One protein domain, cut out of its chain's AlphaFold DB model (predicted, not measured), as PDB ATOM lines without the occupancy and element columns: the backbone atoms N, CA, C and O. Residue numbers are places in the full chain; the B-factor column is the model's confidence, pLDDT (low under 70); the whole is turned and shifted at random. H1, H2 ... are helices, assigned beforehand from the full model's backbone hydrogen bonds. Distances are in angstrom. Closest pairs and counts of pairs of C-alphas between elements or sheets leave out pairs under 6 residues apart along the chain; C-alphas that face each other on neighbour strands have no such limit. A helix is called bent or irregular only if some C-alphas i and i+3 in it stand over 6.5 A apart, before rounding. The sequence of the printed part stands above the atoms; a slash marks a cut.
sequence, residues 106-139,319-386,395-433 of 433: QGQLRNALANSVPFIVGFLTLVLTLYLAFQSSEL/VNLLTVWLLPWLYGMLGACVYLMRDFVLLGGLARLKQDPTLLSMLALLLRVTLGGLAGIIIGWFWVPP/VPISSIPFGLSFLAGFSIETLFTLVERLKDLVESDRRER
ATOM      1  N   GLN A 106     -88.840 -40.634 104.021       81.44
ATOM      2  CA  GLN A 106     -87.982 -41.804 104.193       81.44
ATOM      3  C   GLN A 106     -87.625 -42.480 102.856       81.44
ATOM      4  O   GLN A 106     -86.504 -42.955 102.681       81.44
ATOM      5  N   GLY A 107     -88.553 -42.520 101.897       78.50
ATOM      6  CA  GLY A 107     -88.320 -43.020 100.542       78.50
ATOM      7  C   GLY A 107     -87.372 -42.129  99.742       78.50
ATOM      8  O   GLY A 107     -86.469 -42.640  99.076       78.50
ATOM      9  N   GLN A 108     -87.520 -40.806  99.848       82.62
ATOM     10  CA  GLN A 108     -86.598 -39.848  99.231       82.62
ATOM     11  C   GLN A 108     -85.183 -39.983  99.805       82.62
ATOM     12  O   GLN A 108     -84.232 -40.108  99.033       82.62
ATOM     13  N   LEU A 109     -85.048 -40.071 101.134       84.75
ATOM     14  CA  LEU A 109     -83.758 -40.294 101.789       84.75
ATOM     15  C   LEU A 109     -83.126 -41.626 101.355       84.75
ATOM     16  O   LEU A 109     -81.947 -41.660 101.020       84.75
ATOM     17  N   ARG A 110     -83.897 -42.721 101.290       80.50
ATOM     18  CA  ARG A 110     -83.389 -44.030 100.828       80.50
ATOM     19  C   ARG A 110     -82.917 -43.993  99.376       80.50
ATOM     20  O   ARG A 110     -81.888 -44.585  99.069       80.50
ATOM     21  N   ASN A 111     -83.627 -43.288  98.495       81.56
ATOM     22  CA  ASN A 111     -83.211 -43.122  97.102       81.56
ATOM     23  C   ASN A 111     -81.951 -42.258  96.978       81.56
ATOM     24  O   ASN A 111     -81.058 -42.592  96.204       81.56
ATOM     25  N   ALA A 112     -81.857 -41.175  97.753       85.12
ATOM     26  CA  ALA A 112     -80.659 -40.344  97.809       85.12
ATOM     27  C   ALA A 112     -79.453 -41.149  98.317       85.12
ATOM     28  O   ALA A 112     -78.396 -41.130  97.690       85.12
ATOM     29  N   LEU A 113     -79.639 -41.936  99.383       84.94
ATOM     30  CA  LEU A 113     -78.619 -42.843  99.899       84.94
ATOM     31  C   LEU A 113     -78.198 -43.866  98.843       84.94
ATOM     32  O   LEU A 113     -77.007 -43.983  98.578       84.94
ATOM     33  N   ALA A 114     -79.141 -44.542  98.180       83.31
ATOM     34  CA  ALA A 114     -78.838 -45.513  97.126       83.31
ATOM     35  C   ALA A 114     -78.041 -44.891  95.964       83.31
ATOM     36  O   ALA A 114     -77.080 -45.491  95.490       83.31
ATOM     37  N   ASN A 115     -78.385 -43.668  95.553       85.50
ATOM     38  CA  ASN A 115     -77.649 -42.936  94.522       85.50
ATOM     39  C   ASN A 115     -76.267 -42.462  94.999       85.50
ATOM     40  O   ASN A 115     -75.368 -42.295  94.182       85.50
ATOM     41  N   SER A 116     -76.084 -42.252  96.307       88.38
ATOM     42  CA  SER A 116     -74.802 -41.842  96.888       88.38
ATOM     43  C   SER A 116     -73.803 -42.995  97.045       88.38
ATOM     44  O   SER A 116     -72.602 -42.746  97.035       88.38
ATOM     45  N   VAL A 117     -74.266 -44.251  97.128       88.44
ATOM     46  CA  VAL A 117     -73.411 -45.446  97.295       88.44
ATOM     47  C   VAL A 117     -72.216 -45.494  96.334       88.44
ATOM     48  O   VAL A 117     -71.103 -45.644  96.834       88.44
ATOM     49  N   PRO A 118     -72.361 -45.356  94.999       89.44
ATOM     50  CA  PRO A 118     -71.209 -45.422  94.096       89.44
ATOM     51  C   PRO A 118     -70.190 -44.308  94.362       89.44
ATOM     52  O   PRO A 118     -68.989 -44.554  94.293       89.44
ATOM     53  N   PHE A 119     -70.650 -43.107  94.727       91.75
ATOM     54  CA  PHE A 119     -69.766 -42.004  95.103       91.75
ATOM     55  C   PHE A 119     -69.051 -42.283  96.423       91.75
ATOM     56  O   PHE A 119     -67.859 -42.025  96.529       91.75
ATOM     57  N   ILE A 120     -69.747 -42.860  97.407       90.94
ATOM     58  CA  ILE A 120     -69.154 -43.260  98.688       90.94
ATOM     59  C   ILE A 120     -68.099 -44.346  98.468       90.94
ATOM     60  O   ILE A 120     -67.004 -44.240  99.008       90.94
ATOM     61  N   VAL A 121     -68.392 -45.363  97.653       91.69
ATOM     62  CA  VAL A 121     -67.440 -46.439  97.338       91.69
ATOM     63  C   VAL A 121     -66.244 -45.895  96.557       91.69
ATOM     64  O   VAL A 121     -65.116 -46.227  96.900       91.69
ATOM     65  N   GLY A 122     -66.458 -45.019  95.571       93.69
ATOM     66  CA  GLY A 122     -65.376 -44.363  94.826       93.69
ATOM     67  C   GLY A 122     -64.534 -43.399  95.675       93.69
ATOM     68  O   GLY A 122     -63.326 -43.279  95.491       93.69
ATOM     69  N   PHE A 123     -65.144 -42.723  96.646       94.50
ATOM     70  CA  PHE A 123     -64.411 -41.910  97.611       94.50
ATOM     71  C   PHE A 123     -63.604 -42.790  98.571       94.50
ATOM     72  O   PHE A 123     -62.434 -42.516  98.832       94.50
ATOM     73  N   LEU A 124     -64.202 -43.882  99.054       93.94
ATOM     74  CA  LEU A 124     -63.540 -44.850  99.922       93.94
ATOM     75  C   LEU A 124     -62.336 -45.499  99.230       93.94
ATOM     76  O   LEU A 124     -61.294 -45.628  99.865       93.94
ATOM     77  N   THR A 125     -62.439 -45.865  97.945       95.31
ATOM     78  CA  THR A 125     -61.292 -46.392  97.185       95.31
ATOM     79  C   THR A 125     -60.167 -45.373  97.104       95.31
ATOM     80  O   THR A 125     -59.027 -45.729  97.379       95.31
ATOM     81  N   LEU A 126     -60.471 -44.108  96.803       96.12
ATOM     82  CA  LEU A 126     -59.470 -43.040  96.744       96.12
ATOM     83  C   LEU A 126     -58.765 -42.858  98.094       96.12
ATOM     84  O   LEU A 126     -57.534 -42.844  98.149       96.12
ATOM     85  N   VAL A 127     -59.530 -42.772  99.188       94.12
ATOM     86  CA  VAL A 127     -58.982 -42.661 100.550       94.12
ATOM     87  C   VAL A 127     -58.097 -43.862 100.881       94.12
ATOM     88  O   VAL A 127     -57.002 -43.687 101.415       94.12
ATOM     89  N   LEU A 128     -58.530 -45.072 100.525       95.00
ATOM     90  CA  LEU A 128     -57.777 -46.299 100.763       95.00
ATOM     91  C   LEU A 128     -56.475 -46.342  99.951       95.00
ATOM     92  O   LEU A 128     -55.439 -46.717 100.491       95.00
ATOM     93  N   THR A 129     -56.492 -45.911  98.686       95.81
ATOM     94  CA  THR A 129     -55.289 -45.804  97.846       95.81
ATOM     95  C   THR A 129     -54.299 -44.785  98.407       95.81
ATOM     96  O   THR A 129     -53.107 -45.077  98.490       95.81
ATOM     97  N   LEU A 130     -54.773 -43.614  98.841       95.06
ATOM     98  CA  LEU A 130     -53.918 -42.605  99.467       95.06
ATOM     99  C   LEU A 130     -53.310 -43.129 100.777       95.06
ATOM    100  O   LEU A 130     -52.121 -42.942 101.032       95.06
ATOM    101  N   TYR A 131     -54.111 -43.825 101.584       94.56
ATOM    102  CA  TYR A 131     -53.652 -44.442 102.823       94.56
ATOM    103  C   TYR A 131     -52.619 -45.547 102.572       94.56
ATOM    104  O   TYR A 131     -51.606 -45.608 103.264       94.56
ATOM    105  N   LEU A 132     -52.816 -46.378 101.547       94.19
ATOM    106  CA  LEU A 132     -51.842 -47.385 101.122       94.19
ATOM    107  C   LEU A 132     -50.521 -46.757 100.669       94.19
ATOM    108  O   LEU A 132     -49.460 -47.239 101.058       94.19
ATOM    109  N   ALA A 133     -50.572 -45.667  99.898       93.94
ATOM    110  CA  ALA A 133     -49.373 -44.938  99.486       93.94
ATOM    111  C   ALA A 133     -48.609 -44.378 100.697       93.94
ATOM    112  O   ALA A 133     -47.387 -44.514 100.781       93.94
ATOM    113  N   PHE A 134     -49.332 -43.819 101.671       93.75
ATOM    114  CA  PHE A 134     -48.753 -43.349 102.926       93.75
ATOM    115  C   PHE A 134     -48.081 -44.486 103.712       93.75
ATOM    116  O   PHE A 134     -46.903 -44.384 104.051       93.75
ATOM    117  N   GLN A 135     -48.788 -45.596 103.940       92.88
ATOM    118  CA  GLN A 135     -48.247 -46.746 104.670       92.88
ATOM    119  C   GLN A 135     -47.048 -47.377 103.949       92.88
ATOM    120  O   GLN A 135     -46.079 -47.780 104.590       92.88
ATOM    121  N   SER A 136     -47.067 -47.416 102.614       91.00
ATOM    122  CA  SER A 136     -45.937 -47.900 101.821       91.00
ATOM    123  C   SER A 136     -44.705 -47.003 101.967       91.00
ATOM    124  O   SER A 136     -43.597 -47.528 102.059       91.00
ATOM    125  N   SER A 137     -44.879 -45.679 102.035       92.12
ATOM    126  CA  SER A 137     -43.776 -44.741 102.280       92.12
ATOM    127  C   SER A 137     -43.170 -44.920 103.675       92.12
ATOM    128  O   SER A 137     -41.948 -44.981 103.813       92.12
ATOM    129  N   GLU A 138     -44.000 -45.069 104.709       90.31
ATOM    130  CA  GLU A 138     -43.531 -45.323 106.079       90.31
ATOM    131  C   GLU A 138     -42.792 -46.662 106.198       90.31
ATOM    132  O   GLU A 138     -41.750 -46.750 106.852       90.31
ATOM    133  N   LEU A 139     -43.279 -47.694 105.503       90.56
ATOM    134  CA  LEU A 139     -42.620 -48.995 105.447       90.56
ATOM    135  C   LEU A 139     -41.237 -48.909 104.781       90.56
ATOM    136  O   LEU A 139     -40.282 -49.488 105.293       90.56
ATOM    137  N   VAL A 319     -42.943 -53.148 111.622       88.62
ATOM    138  CA  VAL A 319     -42.792 -53.625 110.239       88.62
ATOM    139  C   VAL A 319     -43.523 -54.953 110.058       88.62
ATOM    140  O   VAL A 319     -44.290 -55.095 109.111       88.62
ATOM    141  N   ASN A 320     -43.371 -55.896 110.987       88.75
ATOM    142  CA  ASN A 320     -44.046 -57.189 110.919       88.75
ATOM    143  C   ASN A 320     -45.578 -57.044 110.961       88.75
ATOM    144  O   ASN A 320     -46.273 -57.600 110.115       88.75
ATOM    145  N   LEU A 321     -46.114 -56.242 111.885       89.69
ATOM    146  CA  LEU A 321     -47.552 -55.966 111.975       89.69
ATOM    147  C   LEU A 321     -48.091 -55.311 110.697       89.69
ATOM    148  O   LEU A 321     -49.118 -55.738 110.170       89.69
ATOM    149  N   LEU A 322     -47.386 -54.315 110.158       89.81
ATOM    150  CA  LEU A 322     -47.783 -53.649 108.919       89.81
ATOM    151  C   LEU A 322     -47.763 -54.608 107.728       89.81
ATOM    152  O   LEU A 322     -48.727 -54.661 106.972       89.81
ATOM    153  N   THR A 323     -46.690 -55.378 107.577       90.31
ATOM    154  CA  THR A 323     -46.450 -56.207 106.386       90.31
ATOM    155  C   THR A 323     -47.314 -57.466 106.380       90.31
ATOM    156  O   THR A 323     -47.811 -57.854 105.327       90.31
ATOM    157  N   VAL A 324     -47.523 -58.093 107.542       90.69
ATOM    158  CA  VAL A 324     -48.241 -59.375 107.660       90.69
ATOM    159  C   VAL A 324     -49.742 -59.182 107.866       90.69
ATOM    160  O   VAL A 324     -50.530 -59.997 107.390       90.69
ATOM    161  N   TRP A 325     -50.159 -58.113 108.551       93.69
ATOM    162  CA  TRP A 325     -51.561 -57.924 108.933       93.69
ATOM    163  C   TRP A 325     -52.212 -56.773 108.178       93.69
ATOM    164  O   TRP A 325     -53.197 -56.976 107.472       93.69
ATOM    165  N   LEU A 326     -51.667 -55.561 108.318       94.00
ATOM    166  CA  LEU A 326     -52.370 -54.362 107.870       94.00
ATOM    167  C   LEU A 326     -52.371 -54.213 106.344       94.00
ATOM    168  O   LEU A 326     -53.431 -54.019 105.756       94.00
ATOM    169  N   LEU A 327     -51.209 -54.295 105.691       94.12
ATOM    170  CA  LEU A 327     -51.111 -54.117 104.240       94.12
ATOM    171  C   LEU A 327     -51.953 -55.155 103.489       94.12
ATOM    172  O   LEU A 327     -52.793 -54.739 102.692       94.12
ATOM    173  N   PRO A 328     -51.812 -56.472 103.736       95.75
ATOM    174  CA  PRO A 328     -52.608 -57.479 103.036       95.75
ATOM    175  C   PRO A 328     -54.116 -57.252 103.191       95.75
ATOM    176  O   PRO A 328     -54.861 -57.377 102.219       95.75
ATOM    177  N   TRP A 329     -54.558 -56.829 104.380       97.06
ATOM    178  CA  TRP A 329     -55.949 -56.460 104.633       97.06
ATOM    179  C   TRP A 329     -56.414 -55.271 103.784       97.06
ATOM    180  O   TRP A 329     -57.446 -55.351 103.118       97.06
ATOM    181  N   LEU A 330     -55.637 -54.185 103.751       96.69
ATOM    182  CA  LEU A 330     -55.960 -52.988 102.967       96.69
ATOM    183  C   LEU A 330     -55.954 -53.268 101.459       96.69
ATOM    184  O   LEU A 330     -56.848 -52.810 100.750       96.69
ATOM    185  N   TYR A 331     -54.981 -54.038 100.963       97.00
ATOM    186  CA  TYR A 331     -54.928 -54.446  99.556       97.00
ATOM    187  C   TYR A 331     -56.130 -55.327  99.186       97.00
ATOM    188  O   TYR A 331     -56.742 -55.109  98.141       97.00
ATOM    189  N   GLY A 332     -56.529 -56.260 100.058       97.44
ATOM    190  CA  GLY A 332     -57.735 -57.071  99.872       97.44
ATOM    191  C   GLY A 332     -59.028 -56.247  99.878       97.44
ATOM    192  O   GLY A 332     -59.886 -56.430  99.010       97.44
ATOM    193  N   MET A 333     -59.154 -55.275 100.789       97.44
ATOM    194  CA  MET A 333     -60.274 -54.325 100.781       97.44
ATOM    195  C   MET A 333     -60.302 -53.497  99.495       97.44
ATOM    196  O   MET A 333     -61.371 -53.318  98.914       97.44
ATOM    197  N   LEU A 334     -59.143 -53.033  99.016       97.06
ATOM    198  CA  LEU A 334     -59.044 -52.272  97.773       97.06
ATOM    199  C   LEU A 334     -59.528 -53.107  96.585       97.06
ATOM    200  O   LEU A 334     -60.323 -52.615  95.787       97.06
ATOM    201  N   GLY A 335     -59.114 -54.374  96.504       96.81
ATOM    202  CA  GLY A 335     -59.586 -55.315  95.486       96.81
ATOM    203  C   GLY A 335     -61.106 -55.475  95.498       96.81
ATOM    204  O   GLY A 335     -61.750 -55.353  94.453       96.81
ATOM    205  N   ALA A 336     -61.695 -55.653  96.682       96.62
ATOM    206  CA  ALA A 336     -63.144 -55.759  96.839       96.62
ATOM    207  C   ALA A 336     -63.873 -54.457  96.460       96.62
ATOM    208  O   ALA A 336     -64.903 -54.492  95.787       96.62
ATOM    209  N   CYS A 337     -63.339 -53.292  96.832       95.81
ATOM    210  CA  CYS A 337     -63.936 -52.012  96.462       95.81
ATOM    211  C   CYS A 337     -63.858 -51.744  94.948       95.81
ATOM    212  O   CYS A 337     -64.824 -51.246  94.369       95.81
ATOM    213  N   VAL A 338     -62.757 -52.115  94.285       95.81
ATOM    214  CA  VAL A 338     -62.629 -52.031  92.818       95.81
ATOM    215  C   VAL A 338     -63.624 -52.967  92.130       95.81
ATOM    216  O   VAL A 338     -64.266 -52.572  91.154       95.81
ATOM    217  N   TYR A 339     -63.812 -54.180  92.659       94.62
ATOM    218  CA  TYR A 339     -64.845 -55.095  92.175       94.62
ATOM    219  C   TYR A 339     -66.249 -54.479  92.292       94.62
ATOM    220  O   TYR A 339     -66.999 -54.484  91.317       94.62
ATOM    221  N   LEU A 340     -66.590 -53.884  93.442       93.00
ATOM    222  CA  LEU A 340     -67.883 -53.216  93.639       93.00
ATOM    223  C   LEU A 340     -68.076 -52.045  92.671       93.00
ATOM    224  O   LEU A 340     -69.144 -51.900  92.083       93.00
ATOM    225  N   MET A 341     -67.039 -51.232  92.458       91.88
ATOM    226  CA  MET A 341     -67.089 -50.138  91.488       91.88
ATOM    227  C   MET A 341     -67.373 -50.663  90.073       91.88
ATOM    228  O   MET A 341     -68.222 -50.114  89.370       91.88
ATOM    229  N   ARG A 342     -66.726 -51.766  89.676       92.75
ATOM    230  CA  ARG A 342     -66.988 -52.447  88.402       92.75
ATOM    231  C   ARG A 342     -68.426 -52.965  88.317       92.75
ATOM    232  O   ARG A 342     -69.058 -52.783  87.280       92.75
ATOM    233  N   ASP A 343     -68.939 -53.597  89.371       89.88
ATOM    234  CA  ASP A 343     -70.307 -54.129  89.413       89.88
ATOM    235  C   ASP A 343     -71.356 -53.013  89.265       89.88
ATOM    236  O   ASP A 343     -72.313 -53.137  88.492       89.88
ATOM    237  N   PHE A 344     -71.129 -51.864  89.909       89.38
ATOM    238  CA  PHE A 344     -72.015 -50.707  89.779       89.38
ATOM    239  C   PHE A 344     -72.021 -50.102  88.378       89.38
ATOM    240  O   PHE A 344     -73.093 -49.738  87.892       89.38
ATOM    241  N   VAL A 345     -70.856 -50.006  87.731       87.06
ATOM    242  CA  VAL A 345     -70.725 -49.396  86.400       87.06
ATOM    243  C   VAL A 345     -71.195 -50.340  85.289       87.06
ATOM    244  O   VAL A 345     -71.895 -49.900  84.383       87.06
ATOM    245  N   LEU A 346     -70.834 -51.629  85.342       82.81
ATOM    246  CA  LEU A 346     -71.043 -52.558  84.223       82.81
ATOM    247  C   LEU A 346     -72.332 -53.380  84.314       82.81
ATOM    248  O   LEU A 346     -72.940 -53.651  83.285       82.81
ATOM    249  N   LEU A 347     -72.747 -53.813  85.509       74.31
ATOM    250  CA  LEU A 347     -73.877 -54.745  85.658       74.31
ATOM    251  C   LEU A 347     -75.199 -54.048  85.993       74.31
ATOM    252  O   LEU A 347     -76.211 -54.711  86.229       74.31
ATOM    253  N   GLY A 348     -75.212 -52.713  86.038       73.12
ATOM    254  CA  GLY A 348     -76.389 -51.968  86.470       73.12
ATOM    255  C   GLY A 348     -76.781 -52.317  87.907       73.12
ATOM    256  O   GLY A 348     -77.968 -52.299  88.231       73.12
ATOM    257  N   GLY A 349     -75.811 -52.634  88.780       68.62
ATOM    258  CA  GLY A 349     -76.052 -52.991  90.187       68.62
ATOM    259  C   GLY A 349     -76.884 -51.946  90.950       68.62
ATOM    260  O   GLY A 349     -77.636 -52.286  91.865       68.62
ATOM    261  N   LEU A 350     -76.861 -50.689  90.490       66.81
ATOM    262  CA  LEU A 350     -77.757 -49.614  90.931       66.81
ATOM    263  C   LEU A 350     -79.246 -49.984  90.827       66.81
ATOM    264  O   LEU A 350     -80.021 -49.634  91.712       66.81
ATOM    265  N   ALA A 351     -79.655 -50.720  89.791       69.56
ATOM    266  CA  ALA A 351     -81.035 -51.170  89.632       69.56
ATOM    267  C   ALA A 351     -81.437 -52.165  90.732       69.56
ATOM    268  O   ALA A 351     -82.533 -52.054  91.278       69.56
ATOM    269  N   ARG A 352     -80.529 -53.075  91.122       69.00
ATOM    270  CA  ARG A 352     -80.768 -54.037  92.211       69.00
ATOM    271  C   ARG A 352     -80.858 -53.341  93.569       69.00
ATOM    272  O   ARG A 352     -81.769 -53.631  94.338       69.00
ATOM    273  N   LEU A 353     -79.977 -52.374  93.835       67.56
ATOM    274  CA  LEU A 353     -80.016 -51.565  95.063       67.56
ATOM    275  C   LEU A 353     -81.289 -50.715  95.173       67.56
ATOM    276  O   LEU A 353     -81.825 -50.527  96.265       67.56
ATOM    277  N   LYS A 354     -81.788 -50.211  94.040       67.50
ATOM    278  CA  LYS A 354     -82.993 -49.376  93.989       67.50
ATOM    279  C   LYS A 354     -84.268 -50.157  94.309       67.50
ATOM    280  O   LYS A 354     -85.253 -49.554  94.733       67.50
ATOM    281  N   GLN A 355     -84.261 -51.475  94.106       69.06
ATOM    282  CA  GLN A 355     -85.452 -52.300  94.264       69.06
ATOM    283  C   GLN A 355     -85.768 -52.586  95.740       69.06
ATOM    284  O   GLN A 355     -86.941 -52.540  96.096       69.06
ATOM    285  N   ASP A 356     -84.751 -52.730  96.605       65.88
ATOM    286  CA  ASP A 356     -84.918 -52.853  98.062       65.88
ATOM    287  C   ASP A 356     -83.723 -52.274  98.855       65.88
ATOM    288  O   ASP A 356     -82.811 -53.007  99.246       65.88
ATOM    289  N   PRO A 357     -83.721 -50.962  99.175       65.38
ATOM    290  CA  PRO A 357     -82.639 -50.314  99.921       65.38
ATOM    291  C   PRO A 357     -82.741 -50.623 101.422       65.38
ATOM    292  O   PRO A 357     -83.068 -49.757 102.239       65.38
ATOM    293  N   THR A 358     -82.626 -51.891 101.802       76.62
ATOM    294  CA  THR A 358     -82.653 -52.336 103.201       76.62
ATOM    295  C   THR A 358     -81.277 -52.148 103.844       76.62
ATOM    296  O   THR A 358     -80.252 -52.243 103.172       76.62
ATOM    297  N   LEU A 359     -81.236 -51.901 105.160       80.38
ATOM    298  CA  LEU A 359     -79.976 -51.838 105.924       80.38
ATOM    299  C   LEU A 359     -79.131 -53.109 105.744       80.38
ATOM    300  O   LEU A 359     -77.907 -53.038 105.714       80.38
ATOM    301  N   LEU A 360     -79.795 -54.248 105.538       84.19
ATOM    302  CA  LEU A 360     -79.170 -55.529 105.218       84.19
ATOM    303  C   LEU A 360     -78.331 -55.476 103.937       84.19
ATOM    304  O   LEU A 360     -77.288 -56.112 103.882       84.19
ATOM    305  N   SER A 361     -78.733 -54.694 102.931       83.69
ATOM    306  CA  SER A 361     -77.962 -54.547 101.693       83.69
ATOM    307  C   SER A 361     -76.653 -53.783 101.919       83.69
ATOM    308  O   SER A 361     -75.604 -54.196 101.425       83.69
ATOM    309  N   MET A 362     -76.684 -52.721 102.733       83.75
ATOM    310  CA  MET A 362     -75.471 -51.989 103.118       83.75
ATOM    311  C   MET A 362     -74.555 -52.847 103.988       83.75
ATOM    312  O   MET A 362     -73.347 -52.872 103.767       83.75
ATOM    313  N   LEU A 363     -75.130 -53.589 104.941       88.00
ATOM    314  CA  LEU A 363     -74.383 -54.527 105.772       88.00
ATOM    315  C   LEU A 363     -73.745 -55.633 104.926       88.00
ATOM    316  O   LEU A 363     -72.590 -55.966 105.151       88.00
ATOM    317  N   ALA A 364     -74.455 -56.158 103.925       88.25
ATOM    318  CA  ALA A 364     -73.913 -57.140 102.992       88.25
ATOM    319  C   ALA A 364     -72.752 -56.559 102.171       88.25
ATOM    320  O   ALA A 364     -71.742 -57.230 101.981       88.25
ATOM    321  N   LEU A 365     -72.850 -55.302 101.727       89.69
ATOM    322  CA  LEU A 365     -71.756 -54.621 101.034       89.69
ATOM    323  C   LEU A 365     -70.539 -54.423 101.946       89.69
ATOM    324  O   LEU A 365     -69.417 -54.705 101.534       89.69
ATOM    325  N   LEU A 366     -70.752 -53.996 103.192       91.62
ATOM    326  CA  LEU A 366     -69.683 -53.861 104.180       91.62
ATOM    327  C   LEU A 366     -69.029 -55.215 104.472       91.62
ATOM    328  O   LEU A 366     -67.806 -55.327 104.425       91.62
ATOM    329  N   LEU A 367     -69.841 -56.248 104.706       93.62
ATOM    330  CA  LEU A 367     -69.384 -57.610 104.952       93.62
ATOM    331  C   LEU A 367     -68.517 -58.104 103.789       93.62
ATOM    332  O   LEU A 367     -67.423 -58.609 104.026       93.62
ATOM    333  N   ARG A 368     -68.939 -57.869 102.542       91.81
ATOM    334  CA  ARG A 368     -68.154 -58.193 101.340       91.81
ATOM    335  C   ARG A 368     -66.788 -57.518 101.328       91.81
ATOM    336  O   ARG A 368     -65.786 -58.191 101.105       91.81
ATOM    337  N   VAL A 369     -66.725 -56.216 101.606       95.44
ATOM    338  CA  VAL A 369     -65.444 -55.492 101.659       95.44
ATOM    339  C   VAL A 369     -64.552 -56.050 102.773       95.44
ATOM    340  O   VAL A 369     -63.367 -56.294 102.547       95.44
ATOM    341  N   THR A 370     -65.112 -56.322 103.958       96.12
ATOM    342  CA  THR A 370     -64.346 -56.898 105.075       96.12
ATOM    343  C   THR A 370     -63.857 -58.320 104.793       96.12
ATOM    344  O   THR A 370     -62.729 -58.646 105.155       96.12
ATOM    345  N   LEU A 371     -64.650 -59.142 104.095       95.75
ATOM    346  CA  LEU A 371     -64.258 -60.483 103.653       95.75
ATOM    347  C   LEU A 371     -63.139 -60.425 102.612       95.75
ATOM    348  O   LEU A 371     -62.217 -61.232 102.679       95.75
ATOM    349  N   GLY A 372     -63.169 -59.446 101.704       96.19
ATOM    350  CA  GLY A 372     -62.063 -59.188 100.781       96.19
ATOM    351  C   GLY A 372     -60.764 -58.836 101.510       96.19
ATOM    352  O   GLY A 372     -59.709 -59.378 101.190       96.19
ATOM    353  N   GLY A 373     -60.843 -58.001 102.551       96.75
ATOM    354  CA  GLY A 373     -59.699 -57.717 103.419       96.75
ATOM    355  C   GLY A 373     -59.195 -58.953 104.166       96.75
ATOM    356  O   GLY A 373     -57.994 -59.211 104.205       96.75
ATOM    357  N   LEU A 374     -60.100 -59.757 104.725       97.00
ATOM    358  CA  LEU A 374     -59.748 -60.985 105.441       97.00
ATOM    359  C   LEU A 374     -59.091 -62.021 104.516       97.00
ATOM    360  O   LEU A 374     -58.086 -62.620 104.892       97.00
ATOM    361  N   ALA A 375     -59.589 -62.176 103.286       96.19
ATOM    362  CA  ALA A 375     -58.942 -62.993 102.259       96.19
ATOM    363  C   ALA A 375     -57.516 -62.497 101.963       96.19
ATOM    364  O   ALA A 375     -56.591 -63.300 101.853       96.19
ATOM    365  N   GLY A 376     -57.320 -61.175 101.920       95.56
ATOM    366  CA  GLY A 376     -56.001 -60.561 101.800       95.56
ATOM    367  C   GLY A 376     -55.035 -60.971 102.917       95.56
ATOM    368  O   GLY A 376     -53.906 -61.350 102.608       95.56
ATOM    369  N   ILE A 377     -55.482 -60.966 104.181       95.62
ATOM    370  CA  ILE A 377     -54.690 -61.417 105.347       95.62
ATOM    371  C   ILE A 377     -54.300 -62.890 105.213       95.62
ATOM    372  O   ILE A 377     -53.135 -63.228 105.413       95.62
ATOM    373  N   ILE A 378     -55.249 -63.757 104.845       94.94
ATOM    374  CA  ILE A 378     -54.994 -65.196 104.686       94.94
ATOM    375  C   ILE A 378     -53.866 -65.423 103.671       94.94
ATOM    376  O   ILE A 378     -52.920 -66.153 103.959       94.94
ATOM    377  N   ILE A 379     -53.920 -64.752 102.516       93.38
ATOM    378  CA  ILE A 379     -52.851 -64.814 101.507       93.38
ATOM    379  C   ILE A 379     -51.521 -64.289 102.063       93.38
ATOM    380  O   ILE A 379     -50.480 -64.902 101.830       93.38
ATOM    381  N   GLY A 380     -51.552 -63.198 102.834       89.44
ATOM    382  CA  GLY A 380     -50.369 -62.647 103.495       89.44
ATOM    383  C   GLY A 380     -49.689 -63.643 104.440       89.44
ATOM    384  O   GLY A 380     -48.466 -63.741 104.439       89.44
ATOM    385  N   TRP A 381     -50.461 -64.432 105.194       91.31
ATOM    386  CA  TRP A 381     -49.924 -65.454 106.103       91.31
ATOM    387  C   TRP A 381     -49.275 -66.627 105.377       91.31
ATOM    388  O   TRP A 381     -48.209 -67.079 105.789       91.31
ATOM    389  N   PHE A 382     -49.879 -67.102 104.286       89.44
ATOM    390  CA  PHE A 382     -49.293 -68.183 103.486       89.44
ATOM    391  C   PHE A 382     -48.019 -67.759 102.746       89.44
ATOM    392  O   PHE A 382     -47.269 -68.621 102.294       89.44
ATOM    393  N   TRP A 383     -47.760 -66.452 102.636       82.75
ATOM    394  CA  TRP A 383     -46.595 -65.909 101.941       82.75
ATOM    395  C   TRP A 383     -45.456 -65.466 102.868       82.75
ATOM    396  O   TRP A 383     -44.470 -64.916 102.385       82.75
ATOM    397  N   VAL A 384     -45.537 -65.683 104.184       70.88
ATOM    398  CA  VAL A 384     -44.424 -65.335 105.083       70.88
ATOM    399  C   VAL A 384     -43.243 -66.266 104.778       70.88
ATOM    400  O   VAL A 384     -43.348 -67.468 105.041       70.88
ATOM    401  N   PRO A 385     -42.119 -65.764 104.221       65.50
ATOM    402  CA  PRO A 385     -40.949 -66.601 104.003       65.50
ATOM    403  C   PRO A 385     -40.488 -67.140 105.360       65.50
ATOM    404  O   PRO A 385     -40.526 -66.390 106.344       65.50
ATOM    405  N   PRO A 386     -40.057 -68.410 105.453       62.62
ATOM    406  CA  PRO A 386     -39.532 -68.933 106.704       62.62
ATOM    407  C   PRO A 386     -38.402 -68.019 107.199       62.62
ATOM    408  O   PRO A 386     -37.620 -67.529 106.376       62.62
ATOM    409  N   VAL A 395     -35.678 -59.161 104.068       56.22
ATOM    410  CA  VAL A 395     -36.633 -59.809 103.172       56.22
ATOM    411  C   VAL A 395     -36.985 -58.749 102.137       56.22
ATOM    412  O   VAL A 395     -37.563 -57.729 102.520       56.22
ATOM    413  N   PRO A 396     -36.606 -58.911 100.855       63.19
ATOM    414  CA  PRO A 396     -36.994 -57.944  99.848       63.19
ATOM    415  C   PRO A 396     -38.516 -57.875  99.877       63.19
ATOM    416  O   PRO A 396     -39.186 -58.900  99.711       63.19
ATOM    417  N   ILE A 397     -39.052 -56.685 100.156       66.38
ATOM    418  CA  ILE A 397     -40.490 -56.426 100.153       66.38
ATOM    419  C   ILE A 397     -40.949 -56.611  98.709       66.38
ATOM    420  O   ILE A 397     -40.929 -55.692  97.893       66.38
ATOM    421  N   SER A 398     -41.280 -57.850  98.367       78.44
ATOM    422  CA  SER A 398     -41.822 -58.186  97.069       78.44
ATOM    423  C   SER A 398     -43.231 -57.615  96.998       78.44
ATOM    424  O   SER A 398     -44.020 -57.760  97.932       78.44
ATOM    425  N   SER A 399     -43.568 -56.968  95.889       85.25
ATOM    426  CA  SER A 399     -44.928 -56.488  95.628       85.25
ATOM    427  C   SER A 399     -45.909 -57.631  95.341       85.25
ATOM    428  O   SER A 399     -47.122 -57.427  95.380       85.25
ATOM    429  N   ILE A 400     -45.396 -58.843  95.091       90.81
ATOM    430  CA  ILE A 400     -46.169 -60.046  94.760       90.81
ATOM    431  C   ILE A 400     -47.237 -60.380  95.817       90.81
ATOM    432  O   ILE A 400     -48.403 -60.451  95.430       90.81
ATOM    433  N   PRO A 401     -46.923 -60.552  97.120       90.44
ATOM    434  CA  PRO A 401     -47.934 -60.851  98.137       90.44
ATOM    435  C   PRO A 401     -49.055 -59.815  98.179       90.44
ATOM    436  O   PRO A 401     -50.221 -60.181  98.270       90.44
ATOM    437  N   PHE A 402     -48.731 -58.528  98.039       92.88
ATOM    438  CA  PHE A 402     -49.737 -57.466  98.041       92.88
ATOM    439  C   PHE A 402     -50.623 -57.500  96.794       92.88
ATOM    440  O   PHE A 402     -51.839 -57.336  96.895       92.88
ATOM    441  N   GLY A 403     -50.036 -57.775  95.626       94.94
ATOM    442  CA  GLY A 403     -50.781 -58.003  94.389       94.94
ATOM    443  C   GLY A 403     -51.713 -59.215  94.483       94.94
ATOM    444  O   GLY A 403     -52.856 -59.144  94.036       94.94
ATOM    445  N   LEU A 404     -51.265 -60.300  95.121       95.19
ATOM    446  CA  LEU A 404     -52.086 -61.485  95.373       95.19
ATOM    447  C   LEU A 404     -53.208 -61.208  96.379       95.19
ATOM    448  O   LEU A 404     -54.334 -61.634  96.143       95.19
ATOM    449  N   SER A 405     -52.950 -60.460  97.455       96.38
ATOM    450  CA  SER A 405     -53.993 -60.035  98.397       96.38
ATOM    451  C   SER A 405     -55.049 -59.164  97.711       96.38
ATOM    452  O   SER A 405     -56.244 -59.377  97.914       96.38
ATOM    453  N   PHE A 406     -54.627 -58.233  96.849       97.31
ATOM    454  CA  PHE A 406     -55.536 -57.444  96.016       97.31
ATOM    455  C   PHE A 406     -56.372 -58.330  95.089       97.31
ATOM    456  O   PHE A 406     -57.596 -58.196  95.041       97.31
ATOM    457  N   LEU A 407     -55.731 -59.266  94.384       96.69
ATOM    458  CA  LEU A 407     -56.411 -60.186  93.477       96.69
ATOM    459  C   LEU A 407     -57.415 -61.077  94.220       96.69
ATOM    460  O   LEU A 407     -58.540 -61.254  93.753       96.69
ATOM    461  N   ALA A 408     -57.042 -61.594  95.392       96.31
ATOM    462  CA  ALA A 408     -57.913 -62.400  96.237       96.31
ATOM    463  C   ALA A 408     -59.159 -61.608  96.651       96.31
ATOM    464  O   ALA A 408     -60.277 -62.080  96.443       96.31
ATOM    465  N   GLY A 409     -58.976 -60.371  97.122       96.25
ATOM    466  CA  GLY A 409     -60.072 -59.460  97.451       96.25
ATOM    467  C   GLY A 409     -60.960 -59.112  96.254       96.25
ATOM    468  O   GLY A 409     -62.177 -59.038  96.393       96.25
ATOM    469  N   PHE A 410     -60.386 -58.965  95.057       96.56
ATOM    470  CA  PHE A 410     -61.143 -58.756  93.818       96.56
ATOM    471  C   PHE A 410     -61.937 -60.003  93.389       96.56
ATOM    472  O   PHE A 410     -63.040 -59.888  92.858       96.56
ATOM    473  N   SER A 411     -61.397 -61.202  93.625       96.00
ATOM    474  CA  SER A 411     -62.008 -62.477  93.216       96.00
ATOM    475  C   SER A 411     -63.014 -63.065  94.212       96.00
ATOM    476  O   SER A 411     -63.724 -64.013  93.867       96.00
ATOM    477  N   ILE A 412     -63.104 -62.534  95.436       94.69
ATOM    478  CA  ILE A 412     -63.876 -63.164  96.517       94.69
ATOM    479  C   ILE A 412     -65.359 -63.343  96.159       94.69
ATOM    480  O   ILE A 412     -65.937 -64.396  96.416       94.69
ATOM    481  N   GLU A 413     -65.962 -62.373  95.470       87.19
ATOM    482  CA  GLU A 413     -67.365 -62.464  95.051       87.19
ATOM    483  C   GLU A 413     -67.556 -63.504  93.937       87.19
ATOM    484  O   GLU A 413     -68.517 -64.275  93.944       87.19
ATOM    485  N   THR A 414     -66.621 -63.578  92.984       89.19
ATOM    486  CA  THR A 414     -66.670 -64.615  91.944       89.19
ATOM    487  C   THR A 414     -66.528 -66.015  92.534       89.19
ATOM    488  O   THR A 414     -67.174 -66.940  92.054       89.19
ATOM    489  N   LEU A 415     -65.750 -66.168  93.608       90.06
ATOM    490  CA  LEU A 415     -65.627 -67.438  94.317       90.06
ATOM    491  C   LEU A 415     -66.912 -67.791  95.069       90.06
ATOM    492  O   LEU A 415     -67.403 -68.904  94.905       90.06
ATOM    493  N   PHE A 416     -67.502 -66.863  95.828       88.12
ATOM    494  CA  PHE A 416     -68.753 -67.143  96.542       88.12
ATOM    495  C   PHE A 416     -69.901 -67.470  95.593       88.12
ATOM    496  O   PHE A 416     -70.577 -68.477  95.782       88.12
ATOM    497  N   THR A 417     -70.065 -66.698  94.521       87.69
ATOM    498  CA  THR A 417     -71.096 -66.983  93.512       87.69
ATOM    499  C   THR A 417     -70.880 -68.328  92.815       87.69
ATOM    500  O   THR A 417     -71.847 -69.001  92.460       87.69
ATOM    501  N   LEU A 418     -69.628 -68.756  92.630       92.00
ATOM    502  CA  LEU A 418     -69.312 -70.076  92.088       92.00
ATOM    503  C   LEU A 418     -69.637 -71.191  93.089       92.00
ATOM    504  O   LEU A 418     -70.242 -72.189  92.701       92.00
ATOM    505  N   VAL A 419     -69.290 -71.014  94.366       92.75
ATOM    506  CA  VAL A 419     -69.593 -71.974  95.441       92.75
ATOM    507  C   VAL A 419     -71.100 -72.112  95.650       92.75
ATOM    508  O   VAL A 419     -71.590 -73.232  95.776       92.75
ATOM    509  N   GLU A 420     -71.850 -71.010  95.623       91.56
ATOM    510  CA  GLU A 420     -73.316 -71.020  95.700       91.56
ATOM    511  C   GLU A 420     -73.932 -71.782  94.525       91.56
ATOM    512  O   GLU A 420     -74.744 -72.680  94.727       91.56
ATOM    513  N   ARG A 421     -73.473 -71.519  93.294       92.56
ATOM    514  CA  ARG A 421     -73.935 -72.264  92.112       92.56
ATOM    515  C   ARG A 421     -73.613 -73.751  92.195       92.56
ATOM    516  O   ARG A 421     -74.434 -74.572  91.806       92.56
ATOM    517  N   LEU A 422     -72.425 -74.106  92.680       95.81
ATOM    518  CA  LEU A 422     -72.031 -75.502  92.845       95.81
ATOM    519  C   LEU A 422     -72.898 -76.198  93.903       95.81
ATOM    520  O   LEU A 422     -73.351 -77.318  93.677       95.81
ATOM    521  N   LYS A 423     -73.177 -75.521  95.021       95.69
ATOM    522  CA  LYS A 423     -74.089 -76.008  96.060       95.69
ATOM    523  C   LYS A 423     -75.482 -76.283  95.486       95.69
ATOM    524  O   LYS A 423     -76.013 -77.367  95.709       95.69
ATOM    525  N   ASP A 424     -76.033 -75.346  94.718       95.88
ATOM    526  CA  ASP A 424     -77.363 -75.489  94.117       95.88
ATOM    527  C   ASP A 424     -77.419 -76.655  93.115       95.88
ATOM    528  O   ASP A 424     -78.402 -77.395  93.077       95.88
ATOM    529  N   LEU A 425     -76.351 -76.869  92.336       96.12
ATOM    530  CA  LEU A 425     -76.246 -78.004  91.413       96.12
ATOM    531  C   LEU A 425     -76.209 -79.349  92.150       96.12
ATOM    532  O   LEU A 425     -76.895 -80.286  91.745       96.12
ATOM    533  N   VAL A 426     -75.450 -79.441  93.244       96.81
ATOM    534  CA  VAL A 426     -75.375 -80.658  94.070       96.81
ATOM    535  C   VAL A 426     -76.711 -80.937  94.766       96.81
ATOM    536  O   VAL A 426     -77.138 -82.088  94.849       96.81
ATOM    537  N   GLU A 427     -77.397 -79.903  95.253       96.75
ATOM    538  CA  GLU A 427     -78.711 -80.061  95.880       96.75
ATOM    539  C   GLU A 427     -79.792 -80.452  94.861       96.75
ATOM    540  O   GLU A 427     -80.672 -81.252  95.180       96.75
ATOM    541  N   SER A 428     -79.696 -79.950  93.626       96.69
ATOM    542  CA  SER A 428     -80.568 -80.354  92.522       96.69
ATOM    543  C   SER A 428     -80.389 -81.832  92.159       96.69
ATOM    544  O   SER A 428     -81.389 -82.539  92.089       96.69
ATOM    545  N   ASP A 429     -79.149 -82.320  91.997       96.69
ATOM    546  CA  ASP A 429     -78.877 -83.743  91.693       96.69
ATOM    547  C   ASP A 429     -79.401 -84.665  92.803       96.69
ATOM    548  O   ASP A 429     -79.960 -85.729  92.543       96.69
ATOM    549  N   ARG A 430     -79.288 -84.232  94.066       96.12
ATOM    550  CA  ARG A 430     -79.782 -84.999  95.214       96.12
ATOM    551  C   ARG A 430     -81.308 -85.097  95.274       96.12
ATOM    552  O   ARG A 430     -81.801 -86.037  95.877       96.12
ATOM    553  N   ARG A 431     -82.052 -84.138  94.715       95.12
ATOM    554  CA  ARG A 431     -83.528 -84.169  94.705       95.12
ATOM    555  C   ARG A 431     -84.106 -85.037  93.587       95.12
ATOM    556  O   ARG A 431     -85.284 -85.371  93.651       95.12
ATOM    557  N   GLU A 432     -83.313 -85.356  92.568       93.06
ATOM    558  CA  GLU A 432     -83.726 -86.214  91.449       93.06
ATOM    559  C   GLU A 432     -83.467 -87.709  91.707       93.06
ATOM    560  O   GLU A 432     -83.997 -88.549  90.978       93.06
ATOM    561  N   ARG A 433     -82.695 -88.039  92.749       82.50
ATOM    562  CA  ARG A 433     -82.511 -89.403  93.268       82.50
ATOM    563  C   ARG A 433     -83.415 -89.650  94.463       82.50
ATOM    564  O   ARG A 433     -83.914 -90.791  94.565       82.50
TER     565      ARG A 433
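Overview. This is residues 106 to 139, 319 to 386 and 395 to 433 of the 433 residues of an uncharacterized protein of Variovorax sp. BT01 (UniProt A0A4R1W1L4). H2, H4 and H5a form a three-helix bundle, its helices tilted to each other, and the long arm H1b packs along H2, apart from H4 and H5a. The last helix bends away from the bundle, and residues 415 to 433 stick out as an arm; at the other bent helix, H1a runs opposite to the short H3. The printed part has 141 residues with five named helices, H1 to H5 in chain order, and no named strand; the class is all helix. The whole is loose, with a radius of gyration of the C-alphas of 17.9 A, and flat, spanning 51 by 50 by 23 A.

Arrangement. H1, residues 106 to 139, is bent: C-alphas 115 and 118 are 6.9 A apart. By its hydrogen bonds it was assigned as one helix; its arms H1a, residues 106 to 115, and H1b, residues 118 to 139, stand at a steep tilt of 49 degrees. H2, residues 319 to 346, is the hub, touching three helices, and has a kink of 30 degrees near residue 326; it is only just irregular, C-alphas 324 and 327 being 6.9 A apart. H1b touches H2 at a shallow tilt of 24 degrees, opposite ways, the closest C-alphas being those of Thr 125 and Cys 337, 6.3 A apart. H3, residues 349 to 355, touches H1a, with the C-alphas of Lys 354 and Ala 114 closest at 6.5 A. H4, residues 359 to 382, touches H2 with H2's residues 324 to 337 alone, at a steep tilt of 44 degrees, opposite ways; the C-alphas of Gly 332 and Gly 373 come closest, at 4.1 A. H5, residues 400 to 432, is also bent, C-alphas 410 and 413 being 7.3 A apart, though by its hydrogen bonds it was assigned as one helix; its arms H5a, residues 400 to 410, and H5b, residues 413 to 432, stand at a steep tilt of 53 degrees. H5a touches H2 the same way at a steep tilt of 39 degrees, with the C-alphas of Gly 332 and Gly 409 closest at 4.1 A. H5a touches H4 opposite ways at a shallow tilt of 24 degrees, with the C-alphas of Gly 372 and Gly 409 closest at 3.9 A. H2, H4 and H5a are an up and down bundle, each running against the one before it. Every O i to N i+4 pair is within hydrogen-bond range in H1a, H1b, H3, H4, H5a and H5b, and 22 of 24 in H2.

Along the chain. H1a begins at C-alpha 106, (-87.982, -41.804, 104.193), and H1b is 31.0 A long. H2 is 38.4 A and H4 34.9 A long. H5b, 29.1 A long, ends at C-alpha 432, (-83.726, -86.214, 91.449).

Size, cuts and confidence. The C-alphas farthest apart, of Glu 138 and Arg 433, are 60.2 A apart. Residues 140 to 318 and 387 to 394 are not printed, with C-alpha gaps of 6.7 A and 10.2 A. The links H2 to H3 and H3 to H4 are tight. Mean pLDDT of the printed part is 88.7; residues 349 to 357, 385 to 386 and 395 to 397 are under 70.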